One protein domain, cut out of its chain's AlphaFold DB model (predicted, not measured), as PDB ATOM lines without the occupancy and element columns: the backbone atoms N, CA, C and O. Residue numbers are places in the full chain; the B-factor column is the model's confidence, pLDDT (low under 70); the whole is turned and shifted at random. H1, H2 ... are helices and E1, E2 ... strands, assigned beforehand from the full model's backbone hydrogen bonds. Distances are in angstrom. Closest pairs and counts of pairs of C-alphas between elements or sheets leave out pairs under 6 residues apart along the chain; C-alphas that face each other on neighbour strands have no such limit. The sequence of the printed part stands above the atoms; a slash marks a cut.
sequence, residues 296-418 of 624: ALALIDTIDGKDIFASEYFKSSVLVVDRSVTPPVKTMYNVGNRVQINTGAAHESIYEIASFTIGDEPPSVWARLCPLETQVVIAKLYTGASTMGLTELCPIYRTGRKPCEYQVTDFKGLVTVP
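Overview. This is residues 296 to 418 of the 624 residues of an uncharacterized protein of Cylindrobasidium torrendii FP15055 ss-10 (UniProt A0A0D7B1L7). What is the main picture? Two strongly twisted sheets stand partly face to face as a sandwich, their strands crossed at 90 degrees: the meander E1 E2 E3 E4 and a branched sheet of E5 to E10. The long hairpin of E6 and E7 makes much of the branched sheet, and E7 leads to the short H1, toward the end of the long axis away from E1. What are the counts and the size? The printed part has 123 residues with ten named strands and one named helix, in the order E1 to E7, H1, E8 to E10, mostly strand, with antiparallel neighbours throughout. It is only just compact, close to loose, with a radius of gyration of the C-alphas of 16.0 A and spans of 50 by 30 by 25 A.

Arrangement. How is the branched sheet paired? E7, residues 364 to 374, has E6, residues 350 to 359, on one side, and E8, residues 393 to 395, and E9, residues 404 to 407, on the other side. E6 bends by 74 degrees at residue 354; E5, residues 338 to 341, is its other neighbour and has E10, residues 411 to 414, on its other side. Within hydrogen-bond range are N 366 and O 357 at 2.8 A, N 373 and O 394 at 3.1 A, N 367 and O 406 at 2.8 A, N 339 and O 351 at 2.9 A, and N 412 and O 340 at 2.9 A. How do the sheets meet? The second sheet runs E1, residues 298 to 303, E2, residues 306 to 310, E3, residues 317 to 322, and E4, residues 329 to 334, with N 300 and O 308 at 2.8 A, N 309 and O 319 at 2.8 A, and N 320 and O 331 at 2.9 A. The closest C-alphas of E1 and E7 are those of Asp 301 and Ser 364, 6.3 A apart. Where is the helix? H1, residues 375 to 381, only grazes the branched sheet, with its residues 375 to 378; 1 of its 3 O i to N i+4 pairs and 3 of its 4 O i to N i+3 pairs are within hydrogen-bond range.

Along the chain. Which strands are longest? E7 measures 30.1 A from first to last C-alpha and E6 23.2 A; E3 and E4 measure 16.3 A each. Where are the anchors? C-alpha 298, where E1 begins, is at (-50.068, 28.077, 34.928), and C-alpha 414, where E10 ends, at (-29.819, 24.893, 27.383).

Size, cuts and confidence. How far does it reach? The two C-alphas farthest apart, those of Ala 296 and Gly 384, are 51.3 A apart, and the printed part has no cut. Which link is long, and where is confidence low? The link from H1 to E8, 11 residues, is long; pLDDT is under 70 at residues 296, 312 to 314, 345 to 348, 374 to 390 and 395 to 402.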
ATOM      1  N   ALA A 296     -51.405  31.653  29.110       67.50
ATOM      2  CA  ALA A 296     -51.703  30.261  28.753       67.50
ATOM      3  C   ALA A 296     -50.878  29.214  29.536       67.50
ATOM      4  O   ALA A 296     -51.082  28.007  29.347       67.50
ATOM      5  N   LEU A 297     -49.955  29.647  30.405       78.50
ATOM      6  CA  LEU A 297     -49.168  28.777  31.284       78.50
ATOM      7  C   LEU A 297     -49.527  29.041  32.752       78.50
ATOM      8  O   LEU A 297     -49.441  30.164  33.238       78.50
ATOM      9  N   ALA A 298     -49.874  27.989  33.489       83.31
ATOM     10  CA  ALA A 298     -50.068  28.077  34.928       83.31
ATOM     11  C   ALA A 298     -48.709  28.085  35.646       83.31
ATOM     12  O   ALA A 298     -47.806  27.327  35.284       83.31
ATOM     13  N   LEU A 299     -48.582  28.903  36.694       87.56
ATOM     14  CA  LEU A 299     -47.516  28.747  37.681       87.56
ATOM     15  C   LEU A 299     -47.761  27.436  38.438       87.56
ATOM     16  O   LEU A 299     -48.793  27.294  39.092       87.56
ATOM     17  N   ILE A 300     -46.835  26.488  38.317       87.00
ATOM     18  CA  ILE A 300     -46.913  25.173  38.963       87.00
ATOM     19  C   ILE A 300     -46.211  25.205  40.323       87.00
ATOM     20  O   ILE A 300     -46.775  24.747  41.310       87.00
ATOM     21  N   ASP A 301     -45.002  25.774  40.369       86.81
ATOM     22  CA  ASP A 301     -44.154  25.788  41.565       86.81
ATOM     23  C   ASP A 301     -43.221  27.014  41.597       86.81
ATOM     24  O   ASP A 301     -43.081  27.750  40.613       86.81
ATOM     25  N   THR A 302     -42.554  27.247  42.726       89.12
ATOM     26  CA  THR A 302     -41.494  28.252  42.888       89.12
ATOM     27  C   THR A 302     -40.412  27.728  43.835       89.12
ATOM     28  O   THR A 302     -40.515  27.861  45.053       89.12
ATOM     29  N   ILE A 303     -39.347  27.158  43.265       86.88
ATOM     30  CA  ILE A 303     -38.233  26.534  43.999       86.88
ATOM     31  C   ILE A 303     -36.981  27.404  43.835       86.88
ATOM     32  O   ILE A 303     -36.656  27.807  42.721       86.88
ATOM     33  N   ASP A 304     -36.271  27.704  44.926       86.56
ATOM     34  CA  ASP A 304     -34.998  28.453  44.939       86.56
ATOM     35  C   ASP A 304     -35.007  29.794  44.167       86.56
ATOM     36  O   ASP A 304     -33.992  30.250  43.645       86.56
ATOM     37  N   GLY A 305     -36.171  30.451  44.090       87.94
ATOM     38  CA  GLY A 305     -36.353  31.698  43.336       87.94
ATOM     39  C   GLY A 305     -36.535  31.515  41.821       87.94
ATOM     40  O   GLY A 305     -36.550  32.507  41.092       87.94
ATOM     41  N   LYS A 306     -36.696  30.275  41.348       90.00
ATOM     42  CA  LYS A 306     -37.124  29.931  39.990       90.00
ATOM     43  C   LYS A 306     -38.627  29.652  39.984       90.00
ATOM     44  O   LYS A 306     -39.070  28.639  40.525       90.00
ATOM     45  N   ASP A 307     -39.404  30.514  39.339       91.88
ATOM     46  CA  ASP A 307     -40.802  30.214  39.023       91.88
ATOM     47  C   ASP A 307     -40.846  29.148  37.918       91.88
ATOM     48  O   ASP A 307     -40.117  29.266  36.923       91.88
ATOM     49  N   ILE A 308     -41.728  28.153  38.037       90.19
ATOM     50  CA  ILE A 308     -41.917  27.119  37.013       90.19
ATOM     51  C   ILE A 308     -43.328  27.216  36.432       90.19
ATOM     52  O   ILE A 308     -44.313  26.945  37.116       90.19
ATOM     53  N   PHE A 309     -43.418  27.566  35.152       89.50
ATOM     54  CA  PHE A 309     -44.663  27.705  34.405       89.50
ATOM     55  C   PHE A 309     -44.821  26.566  33.392       89.50
ATOM     56  O   PHE A 309     -43.944  26.329  32.555       89.50
ATOM     57  N   ALA A 310     -45.960  25.880  33.424       85.38
ATOM     58  CA  ALA A 310     -46.304  24.828  32.470       85.38
ATOM     59  C   ALA A 310     -47.814  24.817  32.193       85.38
ATOM     60  O   ALA A 310     -48.585  25.565  32.785       85.38
ATOM     61  N   SER A 311     -48.257  23.958  31.280       79.38
ATOM     62  CA  SER A 311     -49.680  23.734  31.026       79.38
ATOM     63  C   SER A 311     -49.941  22.239  30.921       79.38
ATOM     64  O   SER A 311     -49.233  21.538  30.198       79.38
ATOM     65  N   GLU A 312     -50.973  21.748  31.611       65.94
ATOM     66  CA  GLU A 312     -51.379  20.333  31.592       65.94
ATOM     67  C   GLU A 312     -51.626  19.815  30.163       65.94
ATOM     68  O   GLU A 312     -51.377  18.643  29.856       65.94
ATOM     69  N   TYR A 313     -52.068  20.714  29.277       62.41
ATOM     70  CA  TYR A 313     -52.330  20.458  27.863       62.41
ATOM     71  C   TYR A 313     -51.058  20.434  26.995       62.41
ATOM     72  O   TYR A 313     -51.046  19.773  25.957       62.41
ATOM     73  N   PHE A 314     -49.975  21.103  27.410       62.03
ATOM     74  CA  PHE A 314     -48.731  21.248  26.640       62.03
ATOM     75  C   PHE A 314     -47.545  20.535  27.304       62.03
ATOM     76  O   PHE A 314     -46.526  21.140  27.631       62.03
ATOM     77  N   LYS A 315     -47.619  19.200  27.391       75.00
ATOM     78  CA  LYS A 315     -46.537  18.311  27.885       75.00
ATOM     79  C   LYS A 315     -45.233  18.338  27.053       75.00
ATOM     80  O   LYS A 315     -44.329  17.534  27.276       75.00
ATOM     81  N   SER A 316     -45.146  19.243  26.078       84.31
ATOM     82  CA  SER A 316     -44.001  19.495  25.206       84.31
ATOM     83  C   SER A 316     -43.073  20.608  25.693       84.31
ATOM     84  O   SER A 316     -41.952  20.672  25.190       84.31
ATOM     85  N   SER A 317     -43.523  21.494  26.592       89.06
ATOM     86  CA  SER A 317     -42.857  22.780  26.862       89.06
ATOM     87  C   SER A 317     -43.030  23.247  28.313       89.06
ATOM     88  O   SER A 317     -44.111  23.119  28.882       89.06
ATOM     89  N   VAL A 318     -41.974  23.828  28.890       90.06
ATOM     90  CA  VAL A 318     -41.931  24.389  30.253       90.06
ATOM     91  C   VAL A 318     -41.137  25.695  30.231       90.06
ATOM     92  O   VAL A 318     -40.022  25.737  29.709       90.06
ATOM     93  N   LEU A 319     -41.685  26.754  30.822       91.56
ATOM     94  CA  LEU A 319     -41.006  28.034  31.023       91.56
ATOM     95  C   LEU A 319     -40.490  28.112  32.462       91.56
ATOM     96  O   LEU A 319     -41.259  27.977  33.407       91.56
ATOM     97  N   VAL A 320     -39.200  28.387  32.631       91.12
ATOM     98  CA  VAL A 320     -38.613  28.742  33.928       91.12
ATOM     99  C   VAL A 320     -38.272  30.227  33.932       91.12
ATOM    100  O   VAL A 320     -37.650  30.721  32.988       91.12
ATOM    101  N   VAL A 321     -38.654  30.933  34.997       91.56
ATOM    102  CA  VAL A 321     -38.273  32.332  35.231       91.56
ATOM    103  C   VAL A 321     -37.409  32.395  36.482       91.56
ATOM    104  O   VAL A 321     -37.911  32.369  37.602       91.56
ATOM    105  N   ASP A 322     -36.094  32.473  36.290       89.94
ATOM    106  CA  ASP A 322     -35.144  32.626  37.388       89.94
ATOM    107  C   ASP A 322     -35.141  34.086  37.864       89.94
ATOM    108  O   ASP A 322     -34.667  34.984  37.159       89.94
ATOM    109  N   ARG A 323     -35.714  34.325  39.051       90.44
ATOM    110  CA  ARG A 323     -35.775  35.637  39.713       90.44
ATOM    111  C   ARG A 323     -34.584  35.902  40.640       90.44
ATOM    112  O   ARG A 323     -34.499  37.000  41.186       90.44
ATOM    113  N   SER A 324     -33.681  34.935  40.840       88.69
ATOM    114  CA  SER A 324     -32.459  35.144  41.633       88.69
ATOM    115  C   SER A 324     -31.472  36.074  40.911       88.69
ATOM    116  O   SER A 324     -30.725  36.825  41.540       88.69
ATOM    117  N   VAL A 325     -31.526  36.081  39.576       86.50
ATOM    118  CA  VAL A 325     -30.758  36.964  38.695       86.50
ATOM    119  C   VAL A 325     -31.531  38.263  38.428       86.50
ATOM    120  O   VAL A 325     -32.754  38.273  38.307       86.50
ATOM    121  N   THR A 326     -30.819  39.389  38.313       86.81
ATOM    122  CA  THR A 326     -31.392  40.686  37.913       86.81
ATOM    123  C   THR A 326     -30.688  41.207  36.650       86.81
ATOM    124  O   THR A 326     -29.482  41.454  36.710       86.81
ATOM    125  N   PRO A 327     -31.398  41.429  35.523       88.69
ATOM    126  CA  PRO A 327     -32.824  41.155  35.308       88.69
ATOM    127  C   PRO A 327     -33.149  39.644  35.339       88.69
ATOM    128  O   PRO A 327     -32.266  38.846  35.026       88.69
ATOM    129  N   PRO A 328     -34.396  39.253  35.673       87.75
ATOM    130  CA  PRO A 328     -34.807  37.849  35.694       87.75
ATOM    131  C   PRO A 328     -34.606  37.143  34.352       87.75
ATOM    132  O   PRO A 328     -34.911  37.697  33.291       87.75
ATOM    133  N   VAL A 329     -34.126  35.900  34.398       87.75
ATOM    134  CA  VAL A 329     -33.801  35.108  33.204       87.75
ATOM    135  C   VAL A 329     -34.961  34.170  32.875       87.75
ATOM    136  O   VAL A 329     -35.246  33.232  33.614       87.75
ATOM    137  N   LYS A 330     -35.619  34.407  31.735       90.69
ATOM    138  CA  LYS A 330     -36.680  33.538  31.197       90.69
ATOM    139  C   LYS A 330     -36.080  32.495  30.251       90.69
ATOM    140  O   LYS A 330     -35.493  32.865  29.237       90.69
ATOM    141  N   THR A 331     -36.235  31.207  30.557       91.31
ATOM    142  CA  THR A 331     -35.748  30.090  29.726       91.31
ATOM    143  C   THR A 331     -36.881  29.125  29.392       91.31
ATOM    144  O   THR A 331     -37.528  28.582  30.284       91.31
ATOM    145  N   MET A 332     -37.108  28.906  28.096       92.00
ATOM    146  CA  MET A 332     -38.119  27.982  27.577       92.00
ATOM    147  C   MET A 332     -37.467  26.639  27.235       92.00
ATOM    148  O   MET A 332     -36.689  26.554  26.284       92.00
ATOM    149  N   TYR A 333     -37.803  25.593  27.982       93.00
ATOM    150  CA  TYR A 333     -37.371  24.222  27.727       93.00
ATOM    151  C   TYR A 333     -38.453  23.468  26.954       93.00
ATOM    152  O   TYR A 333     -39.626  23.512  27.312       93.00
ATOM    153  N   ASN A 334     -38.069  22.747  25.903       91.69
ATOM    154  CA  ASN A 334     -38.984  21.968  25.068       91.69
ATOM    155  C   ASN A 334     -38.478  20.534  24.884       91.69
ATOM    156  O   ASN A 334     -37.273  20.281  24.928       91.69
ATOM    157  N   VAL A 335     -39.380  19.602  24.589       89.81
ATOM    158  CA  VAL A 335     -39.020  18.259  24.113       89.81
ATOM    159  C   VAL A 335     -38.122  18.366  22.870       89.81
ATOM    160  O   VAL A 335     -38.341  19.199  21.990       89.81
ATOM    161  N   GLY A 336     -37.059  17.562  22.830       86.81
ATOM    162  CA  GLY A 336     -35.984  17.634  21.837       86.81
ATOM    163  C   GLY A 336     -34.942  18.736  22.084       86.81
ATOM    164  O   GLY A 336     -33.947  18.796  21.362       86.81
ATOM    165  N   ASN A 337     -35.115  19.611  23.084       90.94
ATOM    166  CA  ASN A 337     -34.029  20.489  23.532       90.94
ATOM    167  C   ASN A 337     -32.979  19.686  24.309       90.94
ATOM    168  O   ASN A 337     -33.247  18.598  24.822       90.94
ATOM    169  N   ARG A 338     -31.770  20.245  24.395       91.06
ATOM    170  CA  ARG A 338     -30.633  19.642  25.093       91.06
ATOM    171  C   ARG A 338     -30.267  20.496  26.292       91.06
ATOM    172  O   ARG A 338     -30.233  21.720  26.179       91.06
ATOM    173  N   VAL A 339     -30.032  19.851  27.426       92.69
ATOM    174  CA  VAL A 339     -29.802  20.500  28.722       92.69
ATOM    175  C   VAL A 339     -28.606  19.893  29.431       92.69
ATOM    176  O   VAL A 339     -28.294  18.713  29.257       92.69
ATOM    177  N   GLN A 340     -27.941  20.710  30.237       90.81
ATOM    178  CA  GLN A 340     -26.882  20.282  31.143       90.81
ATOM    179  C   GLN A 340     -27.452  20.173  32.561       90.81
ATOM    180  O   GLN A 340     -28.142  21.088  33.017       90.81
ATOM    181  N   ILE A 341     -27.165  19.073  33.257       88.25
ATOM    182  CA  ILE A 341     -27.685  18.798  34.607       88.25
ATOM    183  C   ILE A 341     -26.531  18.766  35.604       88.25
ATOM    184  O   ILE A 341     -25.469  18.208  35.318       88.25
ATOM    185  N   ASN A 342     -26.739  19.317  36.801       77.06
ATOM    186  CA  ASN A 342     -25.779  19.170  37.890       77.06
ATOM    187  C   ASN A 342     -25.926  17.811  38.602       77.06
ATOM    188  O   ASN A 342     -26.519  17.716  39.669       77.06
ATOM    189  N   THR A 343     -25.365  16.747  38.027       74.25
ATOM    190  CA  THR A 343     -25.448  15.381  38.585       74.25
ATOM    191  C   THR A 343     -24.546  15.131  39.804       74.25
ATOM    192  O   THR A 343     -24.492  14.007  40.299       74.25
ATOM    193  N   GLY A 344     -23.777  16.130  40.253       71.06
ATOM    194  CA  GLY A 344     -22.753  15.985  41.298       71.06
ATOM    195  C   GLY A 344     -21.506  15.191  40.871       71.06
ATOM    196  O   GLY A 344     -20.547  15.102  41.637       71.06
ATOM    197  N   ALA A 345     -21.485  14.628  39.659       68.50
ATOM    198  CA  ALA A 345     -20.323  13.950  39.100       68.50
ATOM    199  C   ALA A 345     -19.278  14.950  38.573       68.50
ATOM    200  O   ALA A 345     -19.608  16.051  38.142       68.50
ATOM    201  N   ALA A 346     -18.009  14.529  38.516       59.00
ATOM    202  CA  ALA A 346     -16.890  15.342  38.015       59.00
ATOM    203  C   ALA A 346     -16.918  15.627  36.494       59.00
ATOM    204  O   ALA A 346     -15.999  16.250  35.962       59.00
ATOM    205  N   HIS A 347     -17.945  15.158  35.782       64.12
ATOM    206  CA  HIS A 347     -18.163  15.402  34.360       64.12
ATOM    207  C   HIS A 347     -19.604  15.865  34.150       64.12
ATOM    208  O   HIS A 347     -20.542  15.220  34.620       64.12
ATOM    209  N   GLU A 348     -19.776  16.982  33.449       69.44
ATOM    210  CA  GLU A 348     -21.090  17.578  33.223       69.44
ATOM    211  C   GLU A 348     -21.850  16.811  32.135       69.44
ATOM    212  O   GLU A 348     -21.582  16.953  30.942       69.44
ATOM    213  N   SER A 349     -22.804  15.979  32.550       82.62
ATOM    214  CA  SER A 349     -23.619  15.190  31.628       82.62
ATOM    215  C   SER A 349     -24.649  16.057  30.896       82.62
ATOM    216  O   SER A 349     -25.364  16.862  31.502       82.62
ATOM    217  N   ILE A 350     -24.754  15.846  29.584       88.00
ATOM    218  CA  ILE A 350     -25.720  16.505  28.699       88.00
ATOM    219  C   ILE A 350     -26.844  15.515  28.391       88.00
ATOM    220  O   ILE A 350     -26.601  14.322  28.223       88.00
ATOM    221  N   TYR A 351     -28.082  15.994  28.323       90.00
ATOM    222  CA  TYR A 351     -29.274  15.173  28.112       90.00
ATOM    223  C   TYR A 351     -30.171  15.796  27.047       90.00
ATOM    224  O   TYR A 351     -30.224  17.017  26.916       90.00
ATOM    225  N   GLU A 352     -30.916  14.969  26.317       90.06
ATOM    226  CA  GLU A 352     -32.019  15.406  25.458       90.06
ATOM    227  C   GLU A 352     -33.358  15.194  26.181       90.06
ATOM    228  O   GLU A 352     -33.589  14.141  26.783       90.06
ATOM    229  N   ILE A 353     -34.236  16.202  26.148       92.12
ATOM    230  CA  ILE A 353     -35.547  16.155  26.807       92.12
ATOM    231  C   ILE A 353     -36.501  15.281  25.989       92.12
ATOM    232  O   ILE A 353     -36.821  15.625  24.853       92.12
ATOM    233  N   ALA A 354     -36.994  14.178  26.560       89.62
ATOM    234  CA  ALA A 354     -37.926  13.273  25.882       89.62
ATOM    235  C   ALA A 354     -39.403  13.580  26.191       89.62
ATOM    236  O   ALA A 354     -40.246  13.480  25.303       89.62
ATOM    237  N   SER A 355     -39.726  13.965  27.429       91.75
ATOM    238  CA  SER A 355     -41.080  14.375  27.838       91.75
ATOM    239  C   SER A 355     -41.054  15.143  29.157       91.75
ATOM    240  O   SER A 355     -40.160  14.913  29.971       91.75
ATOM    241  N   PHE A 356     -42.070  15.967  29.414       93.19
ATOM    242  CA  PHE A 356     -42.331  16.523  30.744       93.19
ATOM    243  C   PHE A 356     -43.488  15.802  31.443       93.19
ATOM    244  O   PHE A 356     -44.439  15.345  30.801       93.19
ATOM    245  N   THR A 357     -43.414  15.743  32.767       91.50
ATOM    246  CA  THR A 357     -44.455  15.257  33.675       91.50
ATOM    247  C   THR A 357     -44.617  16.249  34.822       91.50
ATOM    248  O   THR A 357     -43.648  16.847  35.283       91.50
ATOM    249  N   ILE A 358     -45.850  16.440  35.282       88.94
ATOM    250  CA  ILE A 358     -46.144  17.176  36.515       88.94
ATOM    251  C   ILE A 358     -46.460  16.106  37.562       88.94
ATOM    252  O   ILE A 358     -47.258  15.213  37.277       88.94
ATOM    253  N   GLY A 359     -45.765  16.132  38.699       85.25
ATOM    254  CA  GLY A 359     -46.055  15.277  39.852       85.25
ATOM    255  C   GLY A 359     -47.164  15.888  40.706       85.25
ATOM    256  O   GLY A 359     -47.250  17.110  40.785       85.25
ATOM    257  N   ASP A 360     -48.000  15.052  41.322       80.50
ATOM    258  CA  ASP A 360     -49.249  15.507  41.948       80.50
ATOM    259  C   ASP A 360     -49.033  16.288  43.264       80.50
ATOM    260  O   ASP A 360     -49.601  17.364  43.437       80.50
ATOM    261  N   GLU A 361     -48.188  15.792  44.181       76.00
ATOM    262  CA  GLU A 361     -47.900  16.440  45.474       76.00
ATOM    263  C   GLU A 361     -46.420  16.264  45.902       76.00
ATOM    264  O   GLU A 361     -45.959  15.125  46.025       76.00
ATOM    265  N   PRO A 362     -45.668  17.351  46.194       78.50
ATOM    266  CA  PRO A 362     -45.961  18.734  45.813       78.50
ATOM    267  C   PRO A 362     -45.966  18.899  44.278       78.50
ATOM    268  O   PRO A 362     -45.258  18.149  43.590       78.50
ATOM    269  N   PRO A 363     -46.729  19.872  43.742       79.06
ATOM    270  CA  PRO A 363     -46.857  20.103  42.305       79.06
ATOM    271  C   PRO A 363     -45.499  20.476  41.711       79.06
ATOM    272  O   PRO A 363     -45.051  21.605  41.825       79.06
ATOM    273  N   SER A 364     -44.825  19.510  41.094       86.56
ATOM    274  CA  SER A 364     -43.415  19.632  40.704       86.56
ATOM    275  C   SER A 364     -43.225  19.197  39.257       86.56
ATOM    276  O   SER A 364     -43.779  18.185  38.823       86.56
ATOM    277  N   VAL A 365     -42.459  19.966  38.478       89.31
ATOM    278  CA  VAL A 365     -42.252  19.674  37.053       89.31
ATOM    279  C   VAL A 365     -40.985  18.848  36.866       89.31
ATOM    280  O   VAL A 365     -39.859  19.330  37.027       89.31
ATOM    281  N   TRP A 366     -41.196  17.596  36.484       92.81
ATOM    282  CA  TRP A 366     -40.164  16.629  36.163       92.81
ATOM    283  C   TRP A 366     -39.983  16.543  34.651       92.81
ATOM    284  O   TRP A 366     -40.915  16.708  33.860       92.81
ATOM    285  N   ALA A 367     -38.761  16.252  34.235       92.69
ATOM    286  CA  ALA A 367     -38.443  15.922  32.863       92.69
ATOM    287  C   ALA A 367     -37.886  14.506  32.799       92.69
ATOM    288  O   ALA A 367     -37.024  14.119  33.592       92.69
ATOM    289  N   ARG A 368     -38.343  13.752  31.802       91.88
ATOM    290  CA  ARG A 368     -37.754  12.476  31.421       91.88
ATOM    291  C   ARG A 368     -36.669  12.732  30.391       91.88
ATOM    292  O   ARG A 368     -36.931  13.270  29.313       91.88
ATOM    293  N   LEU A 369     -35.447  12.375  30.753       90.56
ATOM    294  CA  LEU A 369     -34.226  12.847  30.123       90.56
ATOM    295  C   LEU A 369     -33.379  11.677  29.655       90.56
ATOM    296  O   LEU A 369     -33.126  10.711  30.379       90.56
ATOM    297  N   CYS A 370     -32.923  11.791  28.417       87.06
ATOM    298  CA  CYS A 370     -32.201  10.741  27.731       87.06
ATOM    299  C   CYS A 370     -30.760  11.218  27.546       87.06
ATOM    300  O   CYS A 370     -30.530  12.143  26.762       87.06
ATOM    301  N   PRO A 371     -29.803  10.671  28.315       83.38
ATOM    302  CA  PRO A 371     -28.461  11.226  28.352       83.38
ATOM    303  C   PRO A 371     -27.742  11.079  27.001       83.38
ATOM    304  O   PRO A 371     -28.076  10.227  26.170       83.38
ATOM    305  N   LEU A 372     -26.760  11.949  26.785       78.94
ATOM    306  CA  LEU A 372     -25.873  12.005  25.629       78.94
ATOM    307  C   LEU A 372     -24.432  11.898  26.158       78.94
ATOM    308  O   LEU A 372     -24.005  12.741  26.946       78.94
ATOM    309  N   GLU A 373     -23.691  10.860  25.770       70.44
ATOM    310  CA  GLU A 373     -22.354  10.572  26.324       70.44
ATOM    311  C   GLU A 373     -21.269  10.911  25.309       70.44
ATOM    312  O   GLU A 373     -21.417  10.637  24.115       70.44
ATOM    313  N   THR A 374     -20.173  11.490  25.800       65.00
ATOM    314  CA  THR A 374     -18.957  11.724  25.020       65.00
ATOM    315  C   THR A 374     -18.196  10.421  24.782       65.00
ATOM    316  O   THR A 374     -18.274   9.467  25.567       65.00
ATOM    317  N   GLN A 375     -17.379  10.407  23.727       58.19
ATOM    318  CA  GLN A 375     -16.485   9.295  23.391       58.19
ATOM    319  C   GLN A 375     -15.676   8.771  24.595       58.19
ATOM    320  O   GLN A 375     -15.514   7.563  24.733       58.19
ATOM    321  N   VAL A 376     -15.217   9.640  25.505       55.38
ATOM    322  CA  VAL A 376     -14.401   9.267  26.684       55.38
ATOM    323  C   VAL A 376     -15.110   8.277  27.626       55.38
ATOM    324  O   VAL A 376     -14.444   7.517  28.335       55.38
ATOM    325  N   VAL A 377     -16.447   8.249  27.632       52.38
ATOM    326  CA  VAL A 377     -17.240   7.257  28.378       52.38
ATOM    327  C   VAL A 377     -17.477   6.005  27.530       52.38
ATOM    328  O   VAL A 377     -17.284   4.888  28.006       52.38
ATOM    329  N   ILE A 378     -17.811   6.179  26.249       52.84
ATOM    330  CA  ILE A 378     -18.172   5.090  25.327       52.84
ATOM    331  C   ILE A 378     -16.961   4.206  24.978       52.84
ATOM    332  O   ILE A 378     -17.072   2.984  25.001       52.84
ATOM    333  N   ALA A 379     -15.782   4.785  24.746       51.09
ATOM    334  CA  ALA A 379     -14.550   4.050  24.438       51.09
ATOM    335  C   ALA A 379     -14.026   3.210  25.623       51.09
ATOM    336  O   ALA A 379     -13.293   2.245  25.416       51.09
ATOM    337  N   LYS A 380     -14.436   3.531  26.861       49.72
ATOM    338  CA  LYS A 380     -14.193   2.688  28.050       49.72
ATOM    339  C   LYS A 380     -15.151   1.495  28.142       49.72
ATOM    340  O   LYS A 380     -14.851   0.547  28.859       49.72
ATOM    341  N   LEU A 381     -16.288   1.546  27.444       46.59
ATOM    342  CA  LEU A 381     -17.289   0.475  27.383       46.59
ATOM    343  C   LEU A 381     -17.104  -0.421  26.146       46.59
ATOM    344  O   LEU A 381     -17.375  -1.617  26.216       46.59
ATOM    345  N   TYR A 382     -16.620   0.142  25.034       50.34
ATOM    346  CA  TYR A 382     -16.459  -0.539  23.749       50.34
ATOM    347  C   TYR A 382     -15.038  -0.345  23.203       50.34
ATOM    348  O   TYR A 382     -14.748   0.578  22.441       50.34
ATOM    349  N   THR A 383     -14.134  -1.240  23.596       42.53
ATOM    350  CA  THR A 383     -12.742  -1.263  23.133       42.53
ATOM    351  C   THR A 383     -12.661  -1.663  21.655       42.53
ATOM    352  O   THR A 383     -12.791  -2.848  21.341       42.53
ATOM    353  N   GLY A 384     -12.421  -0.717  20.736       47.94
ATOM    354  CA  GLY A 384     -12.176  -1.083  19.332       47.94
ATOM    355  C   GLY A 384     -11.964   0.028  18.299       47.94
ATOM    356  O   GLY A 384     -11.177  -0.186  17.381       47.94
ATOM    357  N   ALA A 385     -12.620   1.191  18.407       47.53
ATOM    358  CA  ALA A 385     -12.603   2.196  17.333       47.53
ATOM    359  C   ALA A 385     -12.501   3.646  17.843       47.53
ATOM    360  O   ALA A 385     -13.409   4.156  18.496       47.53
ATOM    361  N   SER A 386     -11.411   4.328  17.486       51.34
ATOM    362  CA  SER A 386     -11.161   5.748  17.767       51.34
ATOM    363  C   SER A 386     -11.345   6.601  16.503       51.34
ATOM    364  O   SER A 386     -10.392   7.179  15.993       51.34
ATOM    365  N   THR A 387     -12.564   6.620  15.954       56.56
ATOM    366  CA  THR A 387     -12.939   7.432  14.769       56.56
ATOM    367  C   THR A 387     -14.114   8.378  15.040       56.56
ATOM    368  O   THR A 387     -14.783   8.826  14.113       56.56
ATOM    369  N   MET A 388     -14.401   8.633  16.316       61.69
ATOM    370  CA  MET A 388     -15.278   9.707  16.784       61.69
ATOM    371  C   MET A 388     -14.398  10.822  17.356       61.69
ATOM    372  O   MET A 388     -13.351  10.512  17.925       61.69
ATOM    373  N   GLY A 389     -14.847  12.073  17.280       64.38
ATOM    374  CA  GLY A 389     -14.149  13.187  17.928       64.38
ATOM    375  C   GLY A 389     -14.302  13.160  19.454       64.38
ATOM    376  O   GLY A 389     -15.242  12.572  20.002       64.38
ATOM    377  N   LEU A 390     -13.407  13.851  20.157       69.69
ATOM    378  CA  LEU A 390     -13.292  13.834  21.620       69.69
ATOM    379  C   LEU A 390     -14.560  14.353  22.319       69.69
ATOM    380  O   LEU A 390     -14.965  13.841  23.367       69.69
ATOM    381  N   THR A 391     -15.215  15.348  21.713       73.81
ATOM    382  CA  THR A 391     -16.478  15.939  22.190       73.81
ATOM    383  C   THR A 391     -17.705  15.434  21.417       73.81
ATOM    384  O   THR A 391     -18.753  16.090  21.428       73.81
ATOM    385  N   GLU A 392     -17.590  14.323  20.686       76.75
ATOM    386  CA  GLU A 392     -18.711  13.745  19.947       76.75
ATOM    387  C   GLU A 392     -19.687  13.065  20.917       76.75
ATOM    388  O   GLU A 392     -19.324  12.136  21.642       76.75
ATOM    389  N   LEU A 393     -20.931  13.545  20.933       76.94
ATOM    390  CA  LEU A 393     -22.022  13.020  21.742       76.94
ATOM    391  C   LEU A 393     -22.822  11.966  20.977       76.94
ATOM    392  O   LEU A 393     -23.377  12.243  19.910       76.94
ATOM    393  N   CYS A 394     -22.991  10.788  21.576       71.94
ATOM    394  CA  CYS A 394     -23.923   9.769  21.094       71.94
ATOM    395  C   CYS A 394     -25.151   9.620  22.013       71.94
ATOM    396  O   CYS A 394     -25.012   9.645  23.237       71.94
ATOM    397  N   PRO A 395     -26.364   9.438  21.447       64.62
ATOM    398  CA  PRO A 395     -27.589   9.289  22.225       64.62
ATOM    399  C   PRO A 395     -27.710   7.891  22.855       64.62
ATOM    400  O   PRO A 395     -27.655   6.866  22.172       64.62
ATOM    401  N   ILE A 396     -27.911   7.855  24.172       59.66
ATOM    402  CA  ILE A 396     -27.628   6.685  25.026       59.66
ATOM    403  C   ILE A 396     -28.745   5.629  25.059       59.66
ATOM    404  O   ILE A 396     -28.541   4.531  25.575       59.66
ATOM    405  N   TYR A 397     -29.860   5.846  24.349       50.41
ATOM    406  CA  TYR A 397     -30.839   4.788  24.023       50.41
ATOM    407  C   TYR A 397     -30.195   3.503  23.436       50.41
ATOM    408  O   TYR A 397     -30.850   2.469  23.332       50.41
ATOM    409  N   ARG A 398     -28.919   3.582  23.032       50.56
ATOM    410  CA  ARG A 398     -28.090   2.556  22.395       50.56
ATOM    411  C   ARG A 398     -27.065   1.868  23.319       50.56
ATOM    412  O   ARG A 398     -26.458   0.906  22.871       50.56
ATOM    413  N   THR A 399     -26.869   2.301  24.574       45.00
ATOM    414  CA  THR A 399     -25.952   1.625  25.539       45.00
ATOM    415  C   THR A 399     -26.680   0.857  26.651       45.00
ATOM    416  O   THR A 399     -26.051   0.241  27.508       45.00
ATOM    417  N   GLY A 400     -28.018   0.883  26.661       50.53
ATOM    418  CA  GLY A 400     -28.844   0.166  27.639       50.53
ATOM    419  C   GLY A 400     -29.096   0.904  28.960       50.53
ATOM    420  O   GLY A 400     -29.875   0.414  29.781       50.53
ATOM    421  N   ARG A 401     -28.521   2.099  29.176       59.88
ATOM    422  CA  ARG A 401     -28.952   2.973  30.283       59.88
ATOM    423  C   ARG A 401     -30.389   3.441  30.026       59.88
ATOM    424  O   ARG A 401     -30.719   3.909  28.938       59.88
ATOM    425  N   LYS A 402     -31.256   3.297  31.031       67.50
ATOM    426  CA  LYS A 402     -32.651   3.760  30.962       67.50
ATOM    427  C   LYS A 402     -32.696   5.297  30.957       67.50
ATOM    428  O   LYS A 402     -31.825   5.903  31.581       67.50
ATOM    429  N   PRO A 403     -33.711   5.927  30.333       80.00
ATOM    430  CA  PRO A 403     -34.011   7.339  30.560       80.00
ATOM    431  C   PRO A 403     -34.130   7.633  32.057       80.00
ATOM    432  O   PRO A 403     -34.758   6.859  32.785       80.00
ATOM    433  N   CYS A 404     -33.529   8.733  32.490       86.31
ATOM    434  CA  CYS A 404     -33.574   9.213  33.866       86.31
ATOM    435  C   CYS A 404     -34.700  10.238  34.029       86.31
ATOM    436  O   CYS A 404     -35.173  10.801  33.042       86.31
ATOM    437  N   GLU A 405     -35.100  10.514  35.265       90.56
ATOM    438  CA  GLU A 405     -36.055  11.575  35.590       90.56
ATOM    439  C   GLU A 405     -35.391  12.534  36.586       90.56
ATOM    440  O   GLU A 405     -34.743  12.095  37.534       90.56
ATOM    441  N   TYR A 406     -35.492  13.832  36.301       91.69
ATOM    442  CA  TYR A 406     -34.893  14.939  37.055       91.69
ATOM    443  C   TYR A 406     -35.901  16.088  37.135       91.69
ATOM    444  O   TYR A 406     -36.803  16.170  36.294       91.69
ATOM    445  N   GLN A 407     -35.751  16.991  38.100       91.88
ATOM    446  CA  GLN A 407     -36.573  18.195  38.153       91.88
ATOM    447  C   GLN A 407     -36.046  19.235  37.158       91.88
ATOM    448  O   GLN A 407     -34.847  19.322  36.895       91.88
ATOM    449  N   VAL A 408     -36.930  20.064  36.597       91.31
ATOM    450  CA  VAL A 408     -36.517  21.125  35.651       91.31
ATOM    451  C   VAL A 408     -35.645  22.201  36.338       91.31
ATOM    452  O   VAL A 408     -34.875  22.908  35.688       91.31
ATOM    453  N   THR A 409     -35.690  22.279  37.668       89.38
ATOM    454  CA  THR A 409     -34.817  23.093  38.533       89.38
ATOM    455  C   THR A 409     -33.351  22.655  38.538       89.38
ATOM    456  O   THR A 409     -32.487  23.530  38.669       89.38
ATOM    457  N   ASP A 410     -33.068  21.361  38.323       90.38
ATOM    458  CA  ASP A 410     -31.716  20.768  38.266       90.38
ATOM    459  C   ASP A 410     -30.915  21.215  37.024       90.38
ATOM    460  O   ASP A 410     -29.714  20.940  36.894       90.38
ATOM    461  N   PHE A 411     -31.583  21.873  36.070       91.75
ATOM    462  CA  PHE A 411     -30.995  22.282  34.801       91.75
ATOM    463  C   PHE A 411     -30.096  23.504  35.008       91.75
ATOM    464  O   PHE A 411     -30.542  24.555  35.477       91.75
ATOM    465  N   LYS A 412     -28.832  23.389  34.582       89.75
ATOM    466  CA  LYS A 412     -27.903  24.527  34.490       89.75
ATOM    467  C   LYS A 412     -28.264  25.466  33.336       89.75
ATOM    468  O   LYS A 412     -28.029  26.665  33.422       89.75
ATOM    469  N   GLY A 413     -28.831  24.917  32.259       89.00
ATOM    470  CA  GLY A 413     -29.260  25.671  31.085       89.00
ATOM    471  C   GLY A 413     -29.407  24.809  29.829       89.00
ATOM    472  O   GLY A 413     -29.192  23.594  29.848       89.00
ATOM    473  N   LEU A 414     -29.773  25.470  28.728       87.62
ATOM    474  CA  LEU A 414     -29.819  24.893  27.383       87.62
ATOM    475  C   LEU A 414     -28.406  24.755  26.791       87.62
ATOM    476  O   LEU A 414     -27.596  25.673  26.893       87.62
ATOM    477  N   VAL A 415     -28.140  23.642  26.104       87.19
ATOM    478  CA  VAL A 415     -26.869  23.371  25.412       87.19
ATOM    479  C   VAL A 415     -27.098  23.286  23.906       87.19
ATOM    480  O   VAL A 415     -27.839  22.428  23.423       87.19
ATOM    481  N   THR A 416     -26.407  24.126  23.136       79.81
ATOM    482  CA  THR A 416     -26.385  24.007  21.673       79.81
ATOM    483  C   THR A 416     -25.407  22.911  21.262       79.81
ATOM    484  O   THR A 416     -24.199  23.125  21.245       79.81
ATOM    485  N   VAL A 417     -25.939  21.742  20.900       80.06
ATOM    486  CA  VAL A 417     -25.177  20.631  20.307       80.06
ATOM    487  C   VAL A 417     -25.491  20.580  18.805       80.06
ATOM    488  O   VAL A 417     -26.533  20.014  18.447       80.06
ATOM    489  N   PRO A 418     -24.669  21.177  17.917       71.38
ATOM    490  CA  PRO A 418     -24.876  21.096  16.474       71.38
ATOM    491  C   PRO A 418     -24.892  19.646  15.981       71.38
ATOM    492  O   PRO A 418     -24.151  18.790  16.477       71.38
TER     493      PRO A 418